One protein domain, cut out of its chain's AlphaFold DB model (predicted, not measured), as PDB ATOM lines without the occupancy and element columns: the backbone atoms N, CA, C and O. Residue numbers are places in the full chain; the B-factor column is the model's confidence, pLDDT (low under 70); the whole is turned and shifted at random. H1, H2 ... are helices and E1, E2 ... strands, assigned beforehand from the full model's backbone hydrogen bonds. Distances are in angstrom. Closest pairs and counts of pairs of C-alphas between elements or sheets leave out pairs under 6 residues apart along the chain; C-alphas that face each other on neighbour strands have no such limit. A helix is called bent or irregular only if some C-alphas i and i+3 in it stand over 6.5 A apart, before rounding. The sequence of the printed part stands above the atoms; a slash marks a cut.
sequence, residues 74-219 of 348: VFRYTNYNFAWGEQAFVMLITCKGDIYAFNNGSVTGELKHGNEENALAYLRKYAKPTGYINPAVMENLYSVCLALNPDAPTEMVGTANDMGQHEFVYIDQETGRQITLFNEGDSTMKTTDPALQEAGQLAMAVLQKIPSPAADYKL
ATOM      1  N   VAL A  74      38.362 -39.434  29.027       95.00
ATOM      2  CA  VAL A  74      37.164 -38.744  28.519       95.00
ATOM      3  C   VAL A  74      36.168 -38.409  29.625       95.00
ATOM      4  O   VAL A  74      35.510 -37.368  29.578       95.00
ATOM      5  N   PHE A  75      36.078 -39.256  30.652       94.75
ATOM      6  CA  PHE A  75      35.229 -39.000  31.808       94.75
ATOM      7  C   PHE A  75      35.986 -39.226  33.108       94.75
ATOM      8  O   PHE A  75      36.776 -40.163  33.245       94.75
ATOM      9  N   ARG A  76      35.679 -38.389  34.093       93.12
ATOM     10  CA  ARG A  76      36.132 -38.539  35.471       93.12
ATOM     11  C   ARG A  76      34.919 -38.640  36.372       93.12
ATOM     12  O   ARG A  76      34.009 -37.823  36.291       93.12
ATOM     13  N   TYR A  77      34.946 -39.600  37.279       91.31
ATOM     14  CA  TYR A  77      34.024 -39.635  38.398       91.31
ATOM     15  C   TYR A  77      34.791 -39.462  39.692       91.31
ATOM     16  O   TYR A  77      35.816 -40.108  39.894       91.31
ATOM     17  N   THR A  78      34.265 -38.639  40.579       87.88
ATOM     18  CA  THR A  78      34.810 -38.454  41.913       87.88
ATOM     19  C   THR A  78      33.717 -38.698  42.928       87.88
ATOM     20  O   THR A  78      32.580 -38.274  42.743       87.88
ATOM     21  N   ASN A  79      34.062 -39.345  44.027       85.62
ATOM     22  CA  ASN A  79      33.210 -39.444  45.193       85.62
ATOM     23  C   ASN A  79      34.045 -39.158  46.432       85.62
ATOM     24  O   ASN A  79      35.166 -39.641  46.576       85.62
ATOM     25  N   TYR A  80      33.479 -38.348  47.306       80.38
ATOM     26  CA  TYR A  80      34.063 -37.934  48.554       80.38
ATOM     27  C   TYR A  80      33.049 -38.186  49.662       80.38
ATOM     28  O   TYR A  80      31.892 -37.800  49.541       80.38
ATOM     29  N   ASN A  81      33.458 -38.783  50.769       75.50
ATOM     30  CA  ASN A  81      32.608 -38.941  51.933       75.50
ATOM     31  C   ASN A  81      33.407 -38.697  53.218       75.50
ATOM     32  O   ASN A  81      34.301 -39.472  53.563       75.50
ATOM     33  N   PHE A  82      33.060 -37.622  53.938       66.69
ATOM     34  CA  PHE A  82      33.625 -37.308  55.259       66.69
ATOM     35  C   PHE A  82      33.048 -38.203  56.360       66.69
ATOM     36  O   PHE A  82      33.618 -38.308  57.449       66.69
ATOM     37  N   ALA A  83      31.916 -38.859  56.111       61.41
ATOM     38  CA  ALA A  83      31.308 -39.732  57.087       61.41
ATOM     39  C   ALA A  83      32.099 -41.057  57.147       61.41
ATOM     40  O   ALA A  83      32.167 -41.797  56.172       61.41
ATOM     41  N   TRP A  84      32.638 -41.385  58.330       47.50
ATOM     42  CA  TRP A  84      33.225 -42.697  58.664       47.50
ATOM     43  C   TRP A  84      34.553 -43.066  57.972       47.50
ATOM     44  O   TRP A  84      34.739 -44.212  57.572       47.50
ATOM     45  N   GLY A  85      35.515 -42.137  57.938       53.56
ATOM     46  CA  GLY A  85      36.920 -42.468  57.649       53.56
ATOM     47  C   GLY A  85      37.464 -41.954  56.319       53.56
ATOM     48  O   GLY A  85      38.296 -42.636  55.735       53.56
ATOM     49  N   GLU A  86      36.997 -40.783  55.867       61.88
ATOM     50  CA  GLU A  86      37.560 -40.027  54.733       61.88
ATOM     51  C   GLU A  86      37.737 -40.885  53.470       61.88
ATOM     52  O   GLU A  86      38.841 -41.225  53.045       61.88
ATOM     53  N   GLN A  87      36.616 -41.265  52.854       70.25
ATOM     54  CA  GLN A  87      36.645 -41.983  51.583       70.25
ATOM     55  C   GLN A  87      36.636 -40.980  50.435       70.25
ATOM     56  O   GLN A  87      35.597 -40.408  50.126       70.25
ATOM     57  N   ALA A  88      37.779 -40.783  49.789       77.38
ATOM     58  CA  ALA A  88      37.883 -40.009  48.561       77.38
ATOM     59  C   ALA A  88      38.321 -40.947  47.441       77.38
ATOM     60  O   ALA A  88      39.451 -41.417  47.444       77.38
ATOM     61  N   PHE A  89      37.455 -41.258  46.484       82.62
ATOM     62  CA  PHE A  89      37.824 -42.089  45.344       82.62
ATOM     63  C   PHE A  89      37.580 -41.379  44.025       82.62
ATOM     64  O   PHE A  89      36.640 -40.601  43.867       82.62
ATOM     65  N   VAL A  90      38.441 -41.681  43.064       87.50
ATOM     66  CA  VAL A  90      38.362 -41.189  41.696       87.50
ATOM     67  C   VAL A  90      38.345 -42.379  40.752       87.50
ATOM     68  O   VAL A  90      39.060 -43.358  40.961       87.50
ATOM     69  N   MET A  91      37.538 -42.282  39.701       91.19
ATOM     70  CA  MET A  91      37.616 -43.125  38.516       91.19
ATOM     71  C   MET A  91      37.962 -42.269  37.301       91.19
ATOM     72  O   MET A  91      37.292 -41.272  37.033       91.19
ATOM     73  N   LEU A  92      38.973 -42.690  36.551       92.81
ATOM     74  CA  LEU A  92      39.300 -42.179  35.225       92.81
ATOM     75  C   LEU A  92      38.801 -43.187  34.194       92.81
ATOM     76  O   LEU A  92      39.123 -44.372  34.286       92.81
ATOM     77  N   ILE A  93      38.013 -42.719  33.234       94.06
ATOM     78  CA  ILE A  93      37.440 -43.532  32.163       94.06
ATOM     79  C   ILE A  93      38.033 -43.036  30.850       94.06
ATOM     80  O   ILE A  93      37.883 -41.866  30.492       94.06
ATOM     81  N   THR A  94      38.733 -43.923  30.151       95.56
ATOM     82  CA  THR A  94      39.424 -43.605  28.894       95.56
ATOM     83  C   THR A  94      38.496 -43.702  27.685       95.56
ATOM     84  O   THR A  94      37.450 -44.352  27.753       95.56
ATOM     85  N   CYS A  95      38.893 -43.127  26.548       93.69
ATOM     86  CA  CYS A  95      38.165 -43.263  25.279       93.69
ATOM     87  C   CYS A  95      37.953 -44.732  24.859       93.69
ATOM     88  O   CYS A  95      36.927 -45.077  24.271       93.69
ATOM     89  N   LYS A  96      38.875 -45.627  25.236       94.38
ATOM     90  CA  LYS A  96      38.765 -47.075  24.992       94.38
ATOM     91  C   LYS A  96      37.862 -47.808  25.978       94.38
ATOM     92  O   LYS A  96      37.618 -48.996  25.794       94.38
ATOM     93  N   GLY A  97      37.367 -47.125  27.006       92.31
ATOM     94  CA  GLY A  97      36.503 -47.706  28.026       92.31
ATOM     95  C   GLY A  97      37.238 -48.373  29.182       92.31
ATOM     96  O   GLY A  97      36.578 -48.907  30.071       92.31
ATOM     97  N   ASP A  98      38.572 -48.325  29.216       93.94
ATOM     98  CA  ASP A  98      39.333 -48.760  30.386       93.94
ATOM     99  C   ASP A  98      39.058 -47.822  31.563       93.94
ATOM    100  O   ASP A  98      39.082 -46.595  31.414       93.94
ATOM    101  N   ILE A  99      38.819 -48.418  32.731       92.56
ATOM    102  CA  ILE A  99      38.522 -47.712  33.975       92.56
ATOM    103  C   ILE A  99      39.701 -47.884  34.922       92.56
ATOM    104  O   ILE A  99      40.094 -49.008  35.236       92.56
ATOM    105  N   TYR A 100      40.232 -46.774  35.418       90.88
ATOM    106  CA  TYR A 100      41.250 -46.753  36.458       90.88
ATOM    107  C   TYR A 100      40.682 -46.085  37.700       90.88
ATOM    108  O   TYR A 100      40.297 -44.920  37.649       90.88
ATOM    109  N   ALA A 101      40.627 -46.816  38.813       88.38
ATOM    110  CA  ALA A 101      40.111 -46.303  40.075       88.38
ATOM    111  C   ALA A 101      41.204 -46.240  41.143       88.38
ATOM    112  O   ALA A 101      42.012 -47.161  41.263       88.38
ATOM    113  N   PHE A 102      41.208 -45.169  41.930       82.88
ATOM    114  CA  PHE A 102      42.157 -44.962  43.020       82.88
ATOM    115  C   PHE A 102      41.542 -44.094  44.118       82.88
ATOM    116  O   PHE A 102      40.616 -43.317  43.882       82.88
ATOM    117  N   ASN A 103      42.058 -44.237  45.333       80.12
ATOM    118  CA  ASN A 103      41.757 -43.355  46.444       80.12
ATOM    119  C   ASN A 103      42.587 -42.073  46.285       80.12
ATOM    120  O   ASN A 103      43.808 -42.144  46.129       80.12
ATOM    121  N   ASN A 104      41.922 -40.921  46.269       75.56
ATOM    122  CA  ASN A 104      42.559 -39.619  46.157       75.56
ATOM    123  C   ASN A 104      42.939 -39.119  47.554       75.56
ATOM    124  O   ASN A 104      42.084 -38.627  48.284       75.56
ATOM    125  N   GLY A 105      44.218 -39.208  47.913       62.59
ATOM    126  CA  GLY A 105      44.732 -38.912  49.257       62.59
ATOM    127  C   GLY A 105      44.724 -37.433  49.675       62.59
ATOM    128  O   GLY A 105      45.574 -37.039  50.469       62.59
ATOM    129  N   SER A 106      43.819 -36.600  49.145       56.12
ATOM    130  CA  SER A 106      43.700 -35.184  49.520       56.12
ATOM    131  C   SER A 106      43.173 -35.047  50.953       56.12
ATOM    132  O   SER A 106      41.982 -35.213  51.215       56.12
ATOM    133  N   VAL A 107      44.076 -34.710  51.876       45.09
ATOM    134  CA  VAL A 107      43.793 -34.488  53.308       45.09
ATOM    135  C   VAL A 107      43.012 -33.186  53.536       45.09
ATOM    136  O   VAL A 107      42.363 -33.003  54.562       45.09
ATOM    137  N   THR A 108      43.047 -32.247  52.584       45.25
ATOM    138  CA  THR A 108      42.437 -30.921  52.768       45.25
ATOM    139  C   THR A 108      40.936 -30.892  52.512       45.25
ATOM    140  O   THR A 108      40.336 -29.827  52.626       45.25
ATOM    141  N   GLY A 109      40.316 -32.019  52.147       43.38
ATOM    142  CA  GLY A 109      38.880 -32.082  51.867       43.38
ATOM    143  C   GLY A 109      38.442 -31.346  50.592       43.38
ATOM    144  O   GLY A 109      37.282 -31.422  50.200       43.38
ATOM    145  N   GLU A 110      39.370 -30.658  49.926       49.06
ATOM    146  CA  GLU A 110      39.168 -30.025  48.632       49.06
ATOM    147  C   GLU A 110      39.671 -30.966  47.536       49.06
ATOM    148  O   GLU A 110      40.846 -31.351  47.490       49.06
ATOM    149  N   LEU A 111      38.759 -31.349  46.645       51.38
ATOM    150  CA  LEU A 111      39.098 -32.024  45.404       51.38
ATOM    151  C   LEU A 111      39.658 -30.978  44.450       51.38
ATOM    152  O   LEU A 111      38.917 -30.193  43.863       51.38
ATOM    153  N   LYS A 112      40.978 -30.954  44.309       58.59
ATOM    154  CA  LYS A 112      41.598 -30.230  43.207       58.59
ATOM    155  C   LYS A 112      41.555 -31.101  41.962       58.59
ATOM    156  O   LYS A 112      41.851 -32.294  42.008       58.59
ATOM    157  N   HIS A 113      41.103 -30.488  40.879       61.38
ATOM    158  CA  HIS A 113      40.937 -31.109  39.574       61.38
ATOM    159  C   HIS A 113      42.121 -30.759  38.676       61.38
ATOM    160  O   HIS A 113      42.744 -29.711  38.853       61.38
ATOM    161  N   GLY A 114      42.407 -31.627  37.710       62.62
ATOM    162  CA  GLY A 114      43.591 -31.546  36.867       62.62
ATOM    163  C   GLY A 114      44.544 -32.712  37.119       62.62
ATOM    164  O   GLY A 114      44.448 -33.412  38.126       62.62
ATOM    165  N   ASN A 115      45.482 -32.902  36.190       73.44
ATOM    166  CA  ASN A 115      46.507 -33.950  36.218       73.44
ATOM    167  C   ASN A 115      46.028 -35.382  35.909       73.44
ATOM    168  O   ASN A 115      46.766 -36.338  36.158       73.44
ATOM    169  N   GLU A 116      44.832 -35.548  35.342       84.69
ATOM    170  CA  GLU A 116      44.245 -36.850  35.005       84.69
ATOM    171  C   GLU A 116      45.165 -37.678  34.108       84.69
ATOM    172  O   GLU A 116      45.370 -38.859  34.372       84.69
ATOM    173  N   GLU A 117      45.779 -37.049  33.105       84.19
ATOM    174  CA  GLU A 117      46.704 -37.723  32.188       84.19
ATOM    175  C   GLU A 117      47.994 -38.178  32.879       84.19
ATOM    176  O   GLU A 117      48.483 -39.274  32.613       84.19
ATOM    177  N   ASN A 118      48.511 -37.408  33.839       82.56
ATOM    178  CA  ASN A 118      49.701 -37.802  34.597       82.56
ATOM    179  C   ASN A 118      49.377 -38.946  35.567       82.56
ATOM    180  O   ASN A 118      50.143 -39.907  35.686       82.56
ATOM    181  N   ALA A 119      48.213 -38.891  36.220       83.88
ATOM    182  CA  ALA A 119      47.719 -39.986  37.049       83.88
ATOM    183  C   ALA A 119      47.459 -41.248  36.217       83.88
ATOM    184  O   ALA A 119      47.849 -42.343  36.621       83.88
ATOM    185  N   LEU A 120      46.879 -41.106  35.023       88.19
ATOM    186  CA  LEU A 120      46.679 -42.200  34.079       88.19
ATOM    187  C   LEU A 120      48.013 -42.782  33.603       88.19
ATOM    188  O   LEU A 120      48.170 -44.002  33.598       88.19
ATOM    189  N   ALA A 121      48.998 -41.953  33.250       87.62
ATOM    190  CA  ALA A 121      50.337 -42.398  32.865       87.62
ATOM    191  C   ALA A 121      51.010 -43.200  33.990       87.62
ATOM    192  O   ALA A 121      51.689 -44.201  33.741       87.62
ATOM    193  N   TYR A 122      50.795 -42.790  35.239       86.75
ATOM    194  CA  TYR A 122      51.323 -43.475  36.413       86.75
ATOM    195  C   TYR A 122      50.606 -44.809  36.652       86.75
ATOM    196  O   TYR A 122      51.239 -45.860  36.788       86.75
ATOM    197  N   LEU A 123      49.274 -44.803  36.609       87.62
ATOM    198  CA  LEU A 123      48.450 -46.001  36.740       87.62
ATOM    199  C   LEU A 123      48.726 -46.997  35.616       87.62
ATOM    200  O   LEU A 123      48.835 -48.180  35.884       87.62
ATOM    201  N   ARG A 124      48.949 -46.568  34.376       88.31
ATOM    202  CA  ARG A 124      49.323 -47.470  33.272       88.31
ATOM    203  C   ARG A 124      50.637 -48.196  33.501       88.31
ATOM    204  O   ARG A 124      50.805 -49.327  33.048       88.31
ATOM    205  N   LYS A 125      51.581 -47.551  34.186       87.88
ATOM    206  CA  LYS A 125      52.877 -48.153  34.491       87.88
ATOM    207  C   LYS A 125      52.752 -49.282  35.513       87.88
ATOM    208  O   LYS A 125      53.476 -50.272  35.404       87.88
ATOM    209  N   TYR A 126      51.862 -49.133  36.492       85.62
ATOM    210  CA  TYR A 126      51.851 -49.978  37.689       85.62
ATOM    211  C   TYR A 126      50.556 -50.744  37.946       85.62
ATOM    212  O   TYR A 126      50.580 -51.765  38.633       85.62
ATOM    213  N   ALA A 127      49.449 -50.305  37.379       83.62
ATOM    214  CA  ALA A 127      48.124 -50.862  37.555       83.62
ATOM    215  C   ALA A 127      47.584 -51.432  36.242       83.62
ATOM    216  O   ALA A 127      47.936 -51.025  35.133       83.62
ATOM    217  N   LYS A 128      46.677 -52.393  36.387       85.31
ATOM    218  CA  LYS A 128      45.757 -52.771  35.315       85.31
ATOM    219  C   LYS A 128      44.467 -51.965  35.494       85.31
ATOM    220  O   LYS A 128      44.183 -51.584  36.633       85.31
ATOM    221  N   PRO A 129      43.684 -51.744  34.427       89.50
ATOM    222  CA  PRO A 129      42.330 -51.226  34.573       89.50
ATOM    223  C   PRO A 129      41.548 -52.043  35.611       89.50
ATOM    224  O   PRO A 129      41.615 -53.275  35.618       89.50
ATOM    225  N   THR A 130      40.826 -51.360  36.495       87.56
ATOM    226  CA  THR A 130      39.952 -51.972  37.507       87.56
ATOM    227  C   THR A 130      38.625 -52.428  36.908       87.56
ATOM    228  O   THR A 130      37.924 -53.250  37.496       87.56
ATOM    229  N   GLY A 131      38.291 -51.929  35.719       88.81
ATOM    230  CA  GLY A 131      37.099 -52.304  34.982       88.81
ATOM    231  C   GLY A 131      37.163 -51.881  33.523       88.81
ATOM    232  O   GLY A 131      38.133 -51.279  33.064       88.81
ATOM    233  N   TYR A 132      36.094 -52.217  32.811       91.00
ATOM    234  CA  TYR A 132      35.902 -51.865  31.415       91.00
ATOM    235  C   TYR A 132      34.432 -51.540  31.171       91.00
ATOM    236  O   TYR A 132      33.546 -52.282  31.610       91.00
ATOM    237  N   ILE A 133      34.178 -50.470  30.431       89.69
ATOM    238  CA  ILE A 133      32.870 -50.148  29.874       89.69
ATOM    239  C   ILE A 133      32.962 -50.173  28.354       89.69
ATOM    240  O   ILE A 133      33.882 -49.621  27.769       89.69
ATOM    241  N   ASN A 134      32.006 -50.823  27.692       89.38
ATOM    242  CA  ASN A 134      31.984 -50.844  26.232       89.38
ATOM    243  C   ASN A 134      31.894 -49.398  25.688       89.38
ATOM    244  O   ASN A 134      30.920 -48.724  26.035       89.38
ATOM    245  N   PRO A 135      32.827 -48.941  24.827       89.81
ATOM    246  CA  PRO A 135      32.792 -47.613  24.215       89.81
ATOM    247  C   PRO A 135      31.433 -47.241  23.627       89.81
ATOM    248  O   PRO A 135      30.945 -46.152  23.902       89.81
ATOM    249  N   ALA A 136      30.736 -48.175  22.972       87.94
ATOM    250  CA  ALA A 136      29.402 -47.934  22.409       87.94
ATOM    251  C   ALA A 136      28.357 -47.480  23.453       87.94
ATOM    252  O   ALA A 136      27.396 -46.793  23.130       87.94
ATOM    253  N   VAL A 137      28.533 -47.845  24.728       87.06
ATOM    254  CA  VAL A 137      27.669 -47.386  25.830       87.06
ATOM    255  C   VAL A 137      27.962 -45.931  26.207       87.06
ATOM    256  O   VAL A 137      27.073 -45.239  26.700       87.06
ATOM    257  N   MET A 138      29.193 -45.476  25.986       91.81
ATOM    258  CA  MET A 138      29.638 -44.111  26.249       91.81
ATOM    259  C   MET A 138      29.415 -43.172  25.061       91.81
ATOM    260  O   MET A 138      29.242 -41.981  25.290       91.81
ATOM    261  N   GLU A 139      29.387 -43.671  23.821       92.31
ATOM    262  CA  GLU A 139      29.265 -42.849  22.602       92.31
ATOM    263  C   GLU A 139      28.049 -41.918  22.627       92.31
ATOM    264  O   GLU A 139      28.154 -40.752  22.247       92.31
ATOM    265  N   ASN A 140      26.900 -42.389  23.125       90.31
ATOM    266  CA  ASN A 140      25.715 -41.538  23.246       90.31
ATOM    267  C   ASN A 140      25.946 -40.380  24.234       90.31
ATOM    268  O   ASN A 140      25.715 -39.221  23.901       90.31
ATOM    269  N   LEU A 141      26.482 -40.679  25.426       94.25
ATOM    270  CA  LEU A 141      26.841 -39.650  26.405       94.25
ATOM    271  C   LEU A 141      27.863 -38.667  25.819       94.25
ATOM    272  O   LEU A 141      27.676 -37.460  25.910       94.25
ATOM    273  N   TYR A 142      28.908 -39.185  25.173       94.81
ATOM    274  CA  TYR A 142      29.953 -38.391  24.534       94.81
ATOM    275  C   TYR A 142      29.387 -37.437  23.472       94.81
ATOM    276  O   TYR A 142      29.731 -36.258  23.453       94.81
ATOM    277  N   SER A 143      28.451 -37.912  22.647       92.56
ATOM    278  CA  SER A 143      27.776 -37.107  21.620       92.56
ATOM    279  C   SER A 143      27.005 -35.931  22.210       92.56
ATOM    280  O   SER A 143      27.093 -34.815  21.701       92.56
ATOM    281  N   VAL A 144      26.268 -36.173  23.297       92.88
ATOM    282  CA  VAL A 144      25.549 -35.113  24.015       92.88
ATOM    283  C   VAL A 144      26.546 -34.131  24.630       92.88
ATOM    284  O   VAL A 144      26.360 -32.922  24.516       92.88
ATOM    285  N   CYS A 145      27.636 -34.633  25.218       95.25
ATOM    286  CA  CYS A 145      28.682 -33.818  25.828       95.25
ATOM    287  C   CYS A 145      29.361 -32.854  24.843       95.25
ATOM    288  O   CYS A 145      29.573 -31.696  25.197       95.25
ATOM    289  N   LEU A 146      29.633 -33.283  23.606       92.31
ATOM    290  CA  LEU A 146      30.215 -32.431  22.557       92.31
ATOM    291  C   LEU A 146      29.337 -31.224  22.194       92.31
ATOM    292  O   LEU A 146      29.841 -30.203  21.730       92.31
ATOM    293  N   ALA A 147      28.022 -31.335  22.384       89.44
ATOM    294  CA  ALA A 147      27.070 -30.269  22.092       89.44
ATOM    295  C   ALA A 147      26.801 -29.346  23.295       89.44
ATOM    296  O   ALA A 147      26.051 -28.375  23.156       89.44
ATOM    297  N   LEU A 148      27.369 -29.638  24.471       92.88
ATOM    298  CA  LEU A 148      27.109 -28.858  25.676       92.88
ATOM    299  C   LEU A 148      27.675 -27.449  25.553       92.88
ATOM    300  O   LEU A 148      28.809 -27.233  25.132       92.88
ATOM    301  N   ASN A 149      26.891 -26.480  26.020       89.06
ATOM    302  CA  ASN A 149      27.430 -25.173  26.343       89.06
ATOM    303  C   ASN A 149      28.178 -25.285  27.680       89.06
ATOM    304  O   ASN A 149      27.537 -25.464  28.718       89.06
ATOM    305  N   PRO A 150      29.508 -25.136  27.704       85.00
ATOM    306  CA  PRO A 150      30.268 -25.275  28.938       85.00
ATOM    307  C   PRO A 150      30.071 -24.095  29.910       85.00
ATOM    308  O   PRO A 150      30.546 -24.150  31.040       85.00
ATOM    309  N   ASP A 151      29.389 -23.031  29.473       87.88
ATOM    310  CA  ASP A 151      28.969 -21.885  30.285       87.88
ATOM    311  C   ASP A 151      27.462 -21.938  30.612       87.88
ATOM    312  O   ASP A 151      26.841 -20.916  30.926       87.88
ATOM    313  N   ALA A 152      26.837 -23.117  30.491       90.19
ATOM    314  CA  ALA A 152      25.446 -23.323  30.875       90.19
ATOM    315  C   ALA A 152      25.220 -22.890  32.341       90.19
ATOM    316  O   ALA A 152      26.015 -23.241  33.213       90.19
ATOM    317  N   PRO A 153      24.143 -22.140  32.651       90.31
ATOM    318  CA  PRO A 153      23.893 -21.686  34.013       90.31
ATOM    319  C   PRO A 153      23.639 -22.852  34.973       90.31
ATOM    320  O   PRO A 153      22.638 -23.565  34.853       90.31
ATOM    321  N   THR A 154      24.509 -22.986  35.969       93.31
ATOM    322  CA  THR A 154      24.388 -23.963  37.053       93.31
ATOM    323  C   THR A 154      24.294 -23.265  38.408       93.31
ATOM    324  O   THR A 154      24.915 -22.227  38.636       93.31
ATOM    325  N   GLU A 155      23.546 -23.854  39.334       94.00
ATOM    326  CA  GLU A 155      23.429 -23.409  40.723       94.00
ATOM    327  C   GLU A 155      23.728 -24.578  41.661       94.00
ATOM    328  O   GLU A 155      23.155 -25.656  41.512       94.00
ATOM    329  N   MET A 156      24.591 -24.361  42.654       93.12
ATOM    330  CA  MET A 156      24.826 -25.334  43.720       93.12
ATOM    331  C   MET A 156      23.856 -25.083  44.871       93.12
ATOM    332  O   MET A 156      23.883 -24.025  45.498       93.12
ATOM    333  N   VAL A 157      23.013 -26.070  45.169       92.06
ATOM    334  CA  VAL A 157      22.019 -25.996  46.246       92.06
ATOM    335  C   VAL A 157      22.400 -26.976  47.348       92.06
ATOM    336  O   VAL A 157      22.574 -28.159  47.078       92.06
ATOM    337  N   GLY A 158      22.502 -26.505  48.592       88.44
ATOM    338  CA  GLY A 158      22.724 -27.381  49.746       88.44
ATOM    339  C   GLY A 158      21.531 -28.312  49.973       88.44
ATOM    340  O   GLY A 158      20.393 -27.842  50.059       88.44
ATOM    341  N   THR A 159      21.780 -29.617  50.057       81.12
ATOM    342  CA  THR A 159      20.731 -30.648  50.053       81.12
ATOM    343  C   THR A 159      20.682 -31.489  51.322       81.12
ATOM    344  O   THR A 159      19.595 -31.650  51.880       81.12
ATOM    345  N   ALA A 160      21.812 -32.000  51.812       74.06
ATOM    346  CA  ALA A 160      21.845 -32.822  53.022       74.06
ATOM    347  C   ALA A 160      23.255 -32.880  53.613       74.06
ATOM    348  O   ALA A 160      24.137 -33.403  52.964       74.06
ATOM    349  N   ASN A 161      23.466 -32.406  54.841       72.81
ATOM    350  CA  ASN A 161      24.783 -32.515  55.478       72.81
ATOM    351  C   ASN A 161      25.181 -33.989  55.683       72.81
ATOM    352  O   ASN A 161      24.337 -34.789  56.099       72.81
ATOM    353  N   ASP A 162      26.459 -34.298  55.478       74.50
ATOM    354  CA  ASP A 162      27.083 -35.613  55.672       74.50
ATOM    355  C   ASP A 162      26.598 -36.709  54.698       74.50
ATOM    356  O   ASP A 162      26.718 -37.901  54.991       74.50
ATOM    357  N   MET A 163      26.054 -36.342  53.532       75.75
ATOM    358  CA  MET A 163      25.760 -37.301  52.459       75.75
ATOM    359  C   MET A 163      27.026 -37.699  51.684       75.75
ATOM    360  O   MET A 163      27.019 -38.691  50.951       75.75
ATOM    361  N   GLY A 164      28.112 -36.940  51.859       81.06
ATOM    362  CA  GLY A 164      29.252 -36.983  50.956       81.06
ATOM    363  C   GLY A 164      28.929 -36.236  49.665       81.06
ATOM    364  O   GLY A 164      27.889 -35.602  49.543       81.06
ATOM    365  N   GLN A 165      29.825 -36.282  48.693       85.62
ATOM    366  CA  GLN A 165      29.742 -35.547  47.446       85.62
ATOM    367  C   GLN A 165      30.230 -36.434  46.306       85.62
ATOM    368  O   GLN A 165      31.371 -36.883  46.322       85.62
ATOM    369  N   HIS A 166      29.400 -36.669  45.295       87.69
ATOM    370  CA  HIS A 166      29.813 -37.288  44.040       87.69
ATOM    371  C   HIS A 166      29.653 -36.338  42.863       87.69
ATOM    372  O   HIS A 166      28.719 -35.540  42.795       87.69
ATOM    373  N   GLU A 167      30.593 -36.429  41.935       91.25
ATOM    374  CA  GLU A 167      30.710 -35.579  40.760       91.25
ATOM    375  C   GLU A 167      31.081 -36.439  39.554       91.25
ATOM    376  O   GLU A 167      31.970 -37.286  39.645       91.25
ATOM    377  N   PHE A 168      30.442 -36.198  38.410       93.94
ATOM    378  CA  PHE A 168      30.864 -36.765  37.133       93.94
ATOM    379  C   PHE A 168      31.151 -35.654  36.134       93.94
ATOM    380  O   PHE A 168      30.323 -34.770  35.909       93.94
ATOM    381  N   VAL A 169      32.330 -35.713  35.532       94.00
ATOM    382  CA  VAL A 169      32.895 -34.681  34.670       94.00
ATOM    383  C   VAL A 169      33.239 -35.277  33.318       94.00
ATOM    384  O   VAL A 169      33.826 -36.354  33.225       94.00
ATOM    385  N   TYR A 170      32.884 -34.540  32.277       95.12
ATOM    386  CA  TYR A 170      33.359 -34.736  30.919       95.12
ATOM    387  C   TYR A 170      34.602 -33.881  30.670       95.12
ATOM    388  O   TYR A 170      34.652 -32.726  31.098       95.12
ATOM    389  N   ILE A 171      35.580 -34.446  29.967       92.81
ATOM    390  CA  ILE A 171      36.788 -33.753  29.528       92.81
ATOM    391  C   ILE A 171      36.747 -33.668  28.003       92.81
ATOM    392  O   ILE A 171      36.785 -34.685  27.309       92.81
ATOM    393  N   ASP A 172      36.660 -32.453  27.475       90.50
ATOM    394  CA  ASP A 172      36.751 -32.204  26.040       90.50
ATOM    395  C   ASP A 172      38.173 -32.520  25.558       90.50
ATOM    396  O   ASP A 172      39.146 -31.936  26.029       90.50
ATOM    397  N   GLN A 173      38.282 -33.460  24.620       87.81
ATOM    398  CA  GLN A 173      39.561 -33.965  24.120       87.81
ATOM    399  C   GLN A 173      40.266 -32.975  23.179       87.81
ATOM    400  O   GLN A 173      41.478 -33.049  23.004       87.81
ATOM    401  N   GLU A 174      39.536 -32.035  22.570       85.56
ATOM    402  CA  GLU A 174      40.126 -31.008  21.709       85.56
ATOM    403  C   GLU A 174      40.611 -29.804  22.516       85.56
ATOM    404  O   GLU A 174      41.658 -29.226  22.213       85.56
ATOM    405  N   THR A 175      39.842 -29.397  23.531       86.44
ATOM    406  CA  THR A 175      40.105 -28.154  24.273       86.44
ATOM    407  C   THR A 175      40.703 -28.367  25.661       86.44
ATOM    408  O   THR A 175      41.174 -27.406  26.271       86.44
ATOM    409  N   GLY A 176      40.671 -29.594  26.189       83.00
ATOM    410  CA  GLY A 176      41.016 -29.910  27.579       83.00
ATOM    411  C   GLY A 176      40.019 -29.351  28.601       83.00
ATOM    412  O   GLY A 176      40.252 -29.434  29.808       83.00
ATOM    413  N   ARG A 177      38.914 -28.741  28.148       86.75
ATOM    414  CA  ARG A 177      37.933 -28.105  29.027       86.75
ATOM    415  C   ARG A 177      37.124 -29.166  29.765       86.75
ATOM    416  O   ARG A 177      36.611 -30.107  29.168       86.75
ATOM    417  N   GLN A 178      36.971 -28.973  31.070       90.12
ATOM    418  CA  GLN A 178      36.173 -29.851  31.919       90.12
ATOM    419  C   GLN A 178      34.753 -29.297  32.084       90.12
ATOM    420  O   GLN A 178      34.576 -28.099  32.320       90.12
ATOM    421  N   ILE A 179      33.746 -30.164  31.971       92.94
ATOM    422  CA  ILE A 179      32.328 -29.840  32.164       92.94
ATOM    423  C   ILE A 179      31.737 -30.818  33.182       92.94
ATOM    424  O   ILE A 179      31.665 -32.021  32.928       92.94
ATOM    425  N   THR A 180      31.284 -30.310  34.328       94.12
ATOM    426  CA  THR A 180      30.560 -31.112  35.325       94.12
ATOM    427  C   THR A 180      29.166 -31.443  34.801       94.12
ATOM    428  O   THR A 180      28.363 -30.547  34.560       94.12
ATOM    429  N   LEU A 181      28.875 -32.732  34.622       96.06
ATOM    430  CA  LEU A 181      27.598 -33.224  34.093       96.06
ATOM    431  C   LEU A 181      26.545 -33.344  35.193       96.06
ATOM    432  O   LEU A 181      25.378 -33.016  34.996       96.06
ATOM    433  N   PHE A 182      26.968 -33.790  36.372       94.38
ATOM    434  CA  PHE A 182      26.176 -33.735  37.588       94.38
ATOM    435  C   PHE A 182      27.100 -33.621  38.803       94.38
ATOM    436  O   PHE A 182      28.258 -34.047  38.781       94.38
ATOM    437  N   ASN A 183      26.548 -33.086  39.883       92.69
ATOM    438  CA  ASN A 183      27.153 -33.092  41.203       92.69
ATOM    439  C   ASN A 183      26.011 -33.254  42.218       92.69
ATOM    440  O   ASN A 183      25.003 -32.550  42.129       92.69
ATOM    441  N   GLU A 184      26.123 -34.232  43.107       90.12
ATOM    442  CA  GLU A 184      25.073 -34.646  44.039       90.12
ATOM    443  C   GLU A 184      25.693 -35.067  45.371       90.12
ATOM    444  O   GLU A 184      26.758 -35.681  45.392       90.12
ATOM    445  N   GLY A 185      25.044 -34.739  46.487       89.31
ATOM    446  CA  GLY A 185      25.671 -34.902  47.793       89.31
ATOM    447  C   GLY A 185      25.179 -33.913  48.841       89.31
ATOM    448  O   GLY A 185      24.002 -33.534  48.878       89.31
ATOM    449  N   ASP A 186      26.129 -33.447  49.645       87.44
ATOM    450  CA  ASP A 186      25.990 -32.299  50.538       87.44
ATOM    451  C   ASP A 186      25.451 -31.082  49.792       87.44
ATOM    452  O   ASP A 186      24.557 -30.374  50.275       87.44
ATOM    453  N   SER A 187      25.924 -30.909  48.560       88.62
ATOM    454  CA  SER A 187      25.356 -29.996  47.586       88.62
ATOM    455  C   SER A 187      24.935 -30.733  46.319       88.62
ATOM    456  O   SER A 187      25.489 -31.768  45.952       88.62
ATOM    457  N   THR A 188      23.914 -30.200  45.656       92.38
ATOM    458  CA  THR A 188      23.426 -30.705  44.377       92.38
ATOM    459  C   THR A 188      23.465 -29.596  43.342       92.38
ATOM    460  O   THR A 188      22.895 -28.522  43.554       92.38
ATOM    461  N   MET A 189      24.077 -29.882  42.197       94.31
ATOM    462  CA  MET A 189      24.035 -29.006  41.037       94.31
ATOM    463  C   MET A 189      22.641 -29.032  40.413       94.31
ATOM    464  O   MET A 189      22.089 -30.083  40.077       94.31
ATOM    465  N   LYS A 190      22.058 -27.851  40.240       94.94
ATOM    466  CA  LYS A 190      20.840 -27.612  39.473       94.94
ATOM    467  C   LYS A 190      21.192 -26.851  38.207       94.94
ATOM    468  O   LYS A 190      22.058 -25.985  38.208       94.94
ATOM    469  N   THR A 191      20.489 -27.164  37.132       94.50
ATOM    470  CA  THR A 191      20.600 -26.464  35.855       94.50
ATOM    471  C   THR A 191      19.229 -26.398  35.199       94.50
ATOM    472  O   THR A 191      18.377 -27.265  35.418       94.50
ATOM    473  N   THR A 192      19.012 -25.350  34.410       94.12
ATOM    474  CA  THR A 192      17.836 -25.216  33.537       94.12
ATOM    475  C   THR A 192      18.146 -25.577  32.087       94.12
ATOM    476  O   THR A 192      17.231 -25.598  31.270       94.12
ATOM    477  N   ASP A 193      19.412 -25.871  31.776       94.81
ATOM    478  CA  ASP A 193      19.857 -26.288  30.454       94.81
ATOM    479  C   ASP A 193      19.409 -27.738  30.177       94.81
ATOM    480  O   ASP A 193      19.835 -28.649  30.895       94.81
ATOM    481  N   PRO A 194      18.537 -27.981  29.178       92.62
ATOM    482  CA  PRO A 194      18.012 -29.319  28.916       92.62
ATOM    483  C   PRO A 194      19.083 -30.321  28.475       92.62
ATOM    484  O   PRO A 194      18.982 -31.493  28.827       92.62
ATOM    485  N   ALA A 195      20.112 -29.873  27.748       93.31
ATOM    486  CA  ALA A 195      21.177 -30.751  27.272       93.31
ATOM    487  C   ALA A 195      22.070 -31.199  28.436       93.31
ATOM    488  O   ALA A 195      22.427 -32.371  28.527       93.31
ATOM    489  N   LEU A 196      22.363 -30.304  29.386       95.12
ATOM    490  CA  LEU A 196      23.098 -30.665  30.598       95.12
ATOM    491  C   LEU A 196      22.284 -31.600  31.507       95.12
ATOM    492  O   LEU A 196      22.850 -32.510  32.110       95.12
ATOM    493  N   GLN A 197      20.957 -31.432  31.579       94.88
ATOM    494  CA  GLN A 197      20.081 -32.377  32.291       94.88
ATOM    495  C   GLN A 197      20.110 -33.773  31.657       94.88
ATOM    496  O   GLN A 197      20.212 -34.768  32.376       94.88
ATOM    497  N   GLU A 198      20.026 -33.851  30.328       94.88
ATOM    498  CA  GLU A 198      20.124 -35.103  29.576       94.88
ATOM    499  C   GLU A 198      21.494 -35.768  29.770       94.88
ATOM    500  O   GLU A 198      21.561 -36.945  30.127       94.88
ATOM    501  N   ALA A 199      22.585 -35.006  29.636       95.94
ATOM    502  CA  ALA A 199      23.943 -35.490  29.873       95.94
ATOM    503  C   ALA A 199      24.113 -36.039  31.296       95.94
ATOM    504  O   ALA A 199      24.670 -37.120  31.476       95.94
ATOM    505  N   GLY A 200      23.584 -35.341  32.307       95.75
ATOM    506  CA  GLY A 200      23.597 -35.804  33.695       95.75
ATOM    507  C   GLY A 200      22.866 -37.139  33.885       95.75
ATOM    508  O   GLY A 200      23.396 -38.046  34.527       95.75
ATOM    509  N   GLN A 201      21.688 -37.312  33.275       94.69
ATOM    510  CA  GLN A 201      20.933 -38.573  33.337       94.69
ATOM    511  C   GLN A 201      21.676 -39.728  32.657       94.69
ATOM    512  O   GLN A 201      21.768 -40.826  33.214       94.69
ATOM    513  N   LEU A 202      22.237 -39.482  31.471       94.81
ATOM    514  CA  LEU A 202      23.042 -40.465  30.748       94.81
ATOM    515  C   LEU A 202      24.310 -40.832  31.530       94.81
ATOM    516  O   LEU A 202      24.642 -42.013  31.622       94.81
ATOM    517  N   ALA A 203      24.974 -39.861  32.159       95.50
ATOM    518  CA  ALA A 203      26.140 -40.091  33.007       95.50
ATOM    519  C   ALA A 203      25.812 -40.992  34.209       95.50
ATOM    520  O   ALA A 203      26.548 -41.938  34.488       95.50
ATOM    521  N   MET A 204      24.672 -40.781  34.877       92.31
ATOM    522  CA  MET A 204      24.216 -41.685  35.942       92.31
ATOM    523  C   MET A 204      23.948 -43.103  35.417       92.31
ATOM    524  O   MET A 204      24.327 -44.080  36.064       92.31
ATOM    525  N   ALA A 205      23.332 -43.239  34.239       91.94
ATOM    526  CA  ALA A 205      23.081 -44.543  33.623       91.94
ATOM    527  C   ALA A 205      24.381 -45.270  33.229       91.94
ATOM    528  O   ALA A 205      24.469 -46.494  33.345       91.94
ATOM    529  N   VAL A 206      25.396 -44.525  32.784       90.81
ATOM    530  CA  VAL A 206      26.751 -45.030  32.520       90.81
ATOM    531  C   VAL A 206      27.393 -45.525  33.814       90.81
ATOM    532  O   VAL A 206      27.837 -46.670  33.869       90.81
ATOM    533  N   LEU A 207      27.368 -44.724  34.882       88.38
ATOM    534  CA  LEU A 207      27.922 -45.100  36.185       88.38
ATOM    535  C   LEU A 207      27.277 -46.344  36.791       88.38
ATOM    536  O   LEU A 207      27.981 -47.175  37.352       88.38
ATOM    537  N   GLN A 208      25.960 -46.515  36.654       87.44
ATOM    538  CA  GLN A 208      25.256 -47.707  37.148       87.44
ATOM    539  C   GLN A 208      25.741 -49.011  36.499       87.44
ATOM    540  O   GLN A 208      25.526 -50.090  37.050       87.44
ATOM    541  N   LYS A 209      26.381 -48.928  35.327       84.19
ATOM    542  CA  LYS A 209      26.975 -50.076  34.632       84.19
ATOM    543  C   LYS A 209      28.412 -50.351  35.067       84.19
ATOM    544  O   LYS A 209      28.945 -51.403  34.717       84.19
ATOM    545  N   ILE A 210      29.036 -49.438  35.810       81.56
ATOM    546  CA  ILE A 210      30.385 -49.614  36.336       81.56
ATOM    547  C   ILE A 210      30.272 -50.399  37.650       81.56
ATOM    548  O   ILE A 210      29.634 -49.924  38.593       81.56
ATOM    549  N   PRO A 211      30.848 -51.612  37.745       69.62
ATOM    550  CA  PRO A 211      30.893 -52.328  39.012       69.62
ATOM    551  C   PRO A 211      31.658 -51.493  40.040       69.62
ATOM    552  O   PRO A 211      32.626 -50.823  39.684       69.62
ATOM    553  N   SER A 212      31.234 -51.548  41.307       66.56
ATOM    554  CA  SER A 212      31.885 -50.784  42.375       66.56
ATOM    555  C   SER A 212      33.391 -51.073  42.360       66.56
ATOM    556  O   SER A 212      33.779 -52.228  42.563       66.56
ATOM    557  N   PRO A 213      34.240 -50.073  42.084       63.72
ATOM    558  CA  PRO A 213      35.663 -50.314  41.943       63.72
ATOM    559  C   PRO A 213      36.268 -50.669  43.303       63.72
ATOM    560  O   PRO A 213      35.971 -50.030  44.313       63.72
ATOM    561  N   ALA A 214      37.155 -51.662  43.324       64.25
ATOM    562  CA  ALA A 214      38.130 -51.783  44.398       64.25
ATOM    563  C   ALA A 214      39.233 -50.754  44.113       64.25
ATOM    564  O   ALA A 214      39.982 -50.885  43.143       64.25
ATOM    565  N   ALA A 215      39.262 -49.665  44.880       62.16
ATOM    566  CA  ALA A 215      40.337 -48.685  44.794       62.16
ATOM    567  C   ALA A 215      41.553 -49.230  45.553       62.16
ATOM    568  O   ALA A 215      41.709 -48.980  46.745       62.16
ATOM    569  N   ASP A 216      42.391 -49.993  44.854       68.06
ATOM    570  CA  ASP A 216      43.581 -50.623  45.444       68.06
ATOM    571  C   ASP A 216      44.792 -49.681  45.500       68.06
ATOM    572  O   ASP A 216      45.821 -50.060  46.035       68.06
ATOM    573  N   TYR A 217      44.694 -48.478  44.926       73.19
ATOM    574  CA  TYR A 217      45.800 -47.524  44.837       73.19
ATOM    575  C   TYR A 217      45.472 -46.248  45.599       73.19
ATOM    576  O   TYR A 217      44.430 -45.645  45.345       73.19
ATOM    577  N   LYS A 218      46.378 -45.780  46.461       74.38
ATOM    578  CA  LYS A 218      46.362 -44.400  46.978       74.38
ATOM    579  C   LYS A 218      47.220 -43.496  46.081       74.38
ATOM    580  O   LYS A 218      48.417 -43.729  45.939       74.38
ATOM    581  N   LEU A 219      46.622 -42.477  45.462       73.81
ATOM    582  CA  LEU A 219      47.298 -41.472  44.625       73.81
ATOM    583  C   LEU A 219      46.802 -40.067  44.979       73.81
ATOM    584  O   LEU A 219      45.744 -39.919  45.575       73.81
TER     585      LEU A 219
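What this domain is: This is residues 74 to 219 of the 348 residues of an uncharacterized protein of Ruminococcaceae bacterium YRB3002 (UniProt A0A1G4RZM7). What is the main shape? A twisted sheet of five strands, in the order E3, E2, E1, E5, E6, makes the middle of the domain, with H2 and H3 side by side over one face and H1 crossing the opposite face near E3. Beyond E6 is a small ribbon of two antiparallel strands, E4 and E7, while at the other edge two short stretches, residues 131 to 132 and 218 to 219, pair with E3. What is it made of? The printed part has 146 residues with three named helices and seven named strands, in the order E1, E2, E3, H1, H2, E4, E5, E6, E7, H3; the large sheet is antiparallel throughout and the class is mixed, helices and strands. How large is it? It is compact, with a radius of gyration of the C-alphas of 14.8 A, and rounded, spanning 41 by 36 by 26 A.

How they stand to each other: How is the large sheet built? Its strands are E3, residues 98 to 104, E2, residues 87 to 94, E1, residues 74 to 81, E5, residues 165 to 171, and E6, residues 178 to 185, and their lines turn by 59 degrees from edge to edge. E1, E2 and E3 form a meander, each strand the antiparallel neighbour of the one before, and E5 and E6 are a hairpin. Within hydrogen-bond range are N 92 and O 100 across E2 and E3, 2.8 A, N 91 and O 77 across E2 and E1, 2.8 A, N 78 and O 167 across E1 and E5, 2.8 A, and N 166 and O 184 across E5 and E6, 2.8 A. Which helices are on it? There are three layers, helices on both faces of a sheet: H2, residues 135 to 146, and H3, residues 194 to 207, are on one face, and H1, residues 116 to 126, is on the opposite face. Their heights over the sheet are 10.0 A for H2, 8.8 A for H3 and 9.8 A for H1, and each runs across the strands. The closest C-alphas of H3 and E6 are those of Gly 200 and Leu 181, 4.8 A apart, and those of H1 and E3 are Leu 123 and Tyr 100, 7.2 A apart. How do the helices stand to each other? H2 and H3 touch at a shallow tilt of 23 degrees, opposite ways, with Leu 141 and Leu 202 the closest C-alphas at 5.8 A, while H1 and H3 are apart. Every O i to N i+4 pair is within hydrogen-bond range in H1 and H3, but 6 of 8 in H2, which is irregular, though only just: C-alphas 137 and 140 are 6.7 A apart. Where is the small sheet? E4, residues 154 to 158, and E7, residues 187 to 191, are antiparallel neighbours, with N 155 and O 190 2.8 A apart, within hydrogen-bond range. The closest C-alphas of E7 and E6 are those of Met 189 and Asn 183, 5.1 A apart, and E6 bends by 62 degrees at residue 181.

Where its parts are: How long are the strands from first to last C-alpha? E1 measures 23.9 A, E2 22.9 A, E3 18.5 A, E5 19.3 A, E6 19.7 A, E4 13.3 A and E7 13.1 A. How long are the helices? H1 measures 15.4 A, H2 15.5 A and H3 20.0 A. Where can a reader start and stop? E1 begins with C-alpha 74 at (37.164, -38.744, 28.519), and H3 ends with C-alpha 207 at (27.922, -45.100, 36.185).

The domain as a whole: How far does it reach? The two C-alphas farthest apart are those of Tyr 126 and Thr 192, 42.3 A. Is it continuous? The printed part has no cut, and the link from E3 to H1, 11 residues, is long. Where is confidence low? The mean pLDDT of the printed part is 84.2, and residues 82 to 86, 105 to 114 and 211 to 216 are under 70.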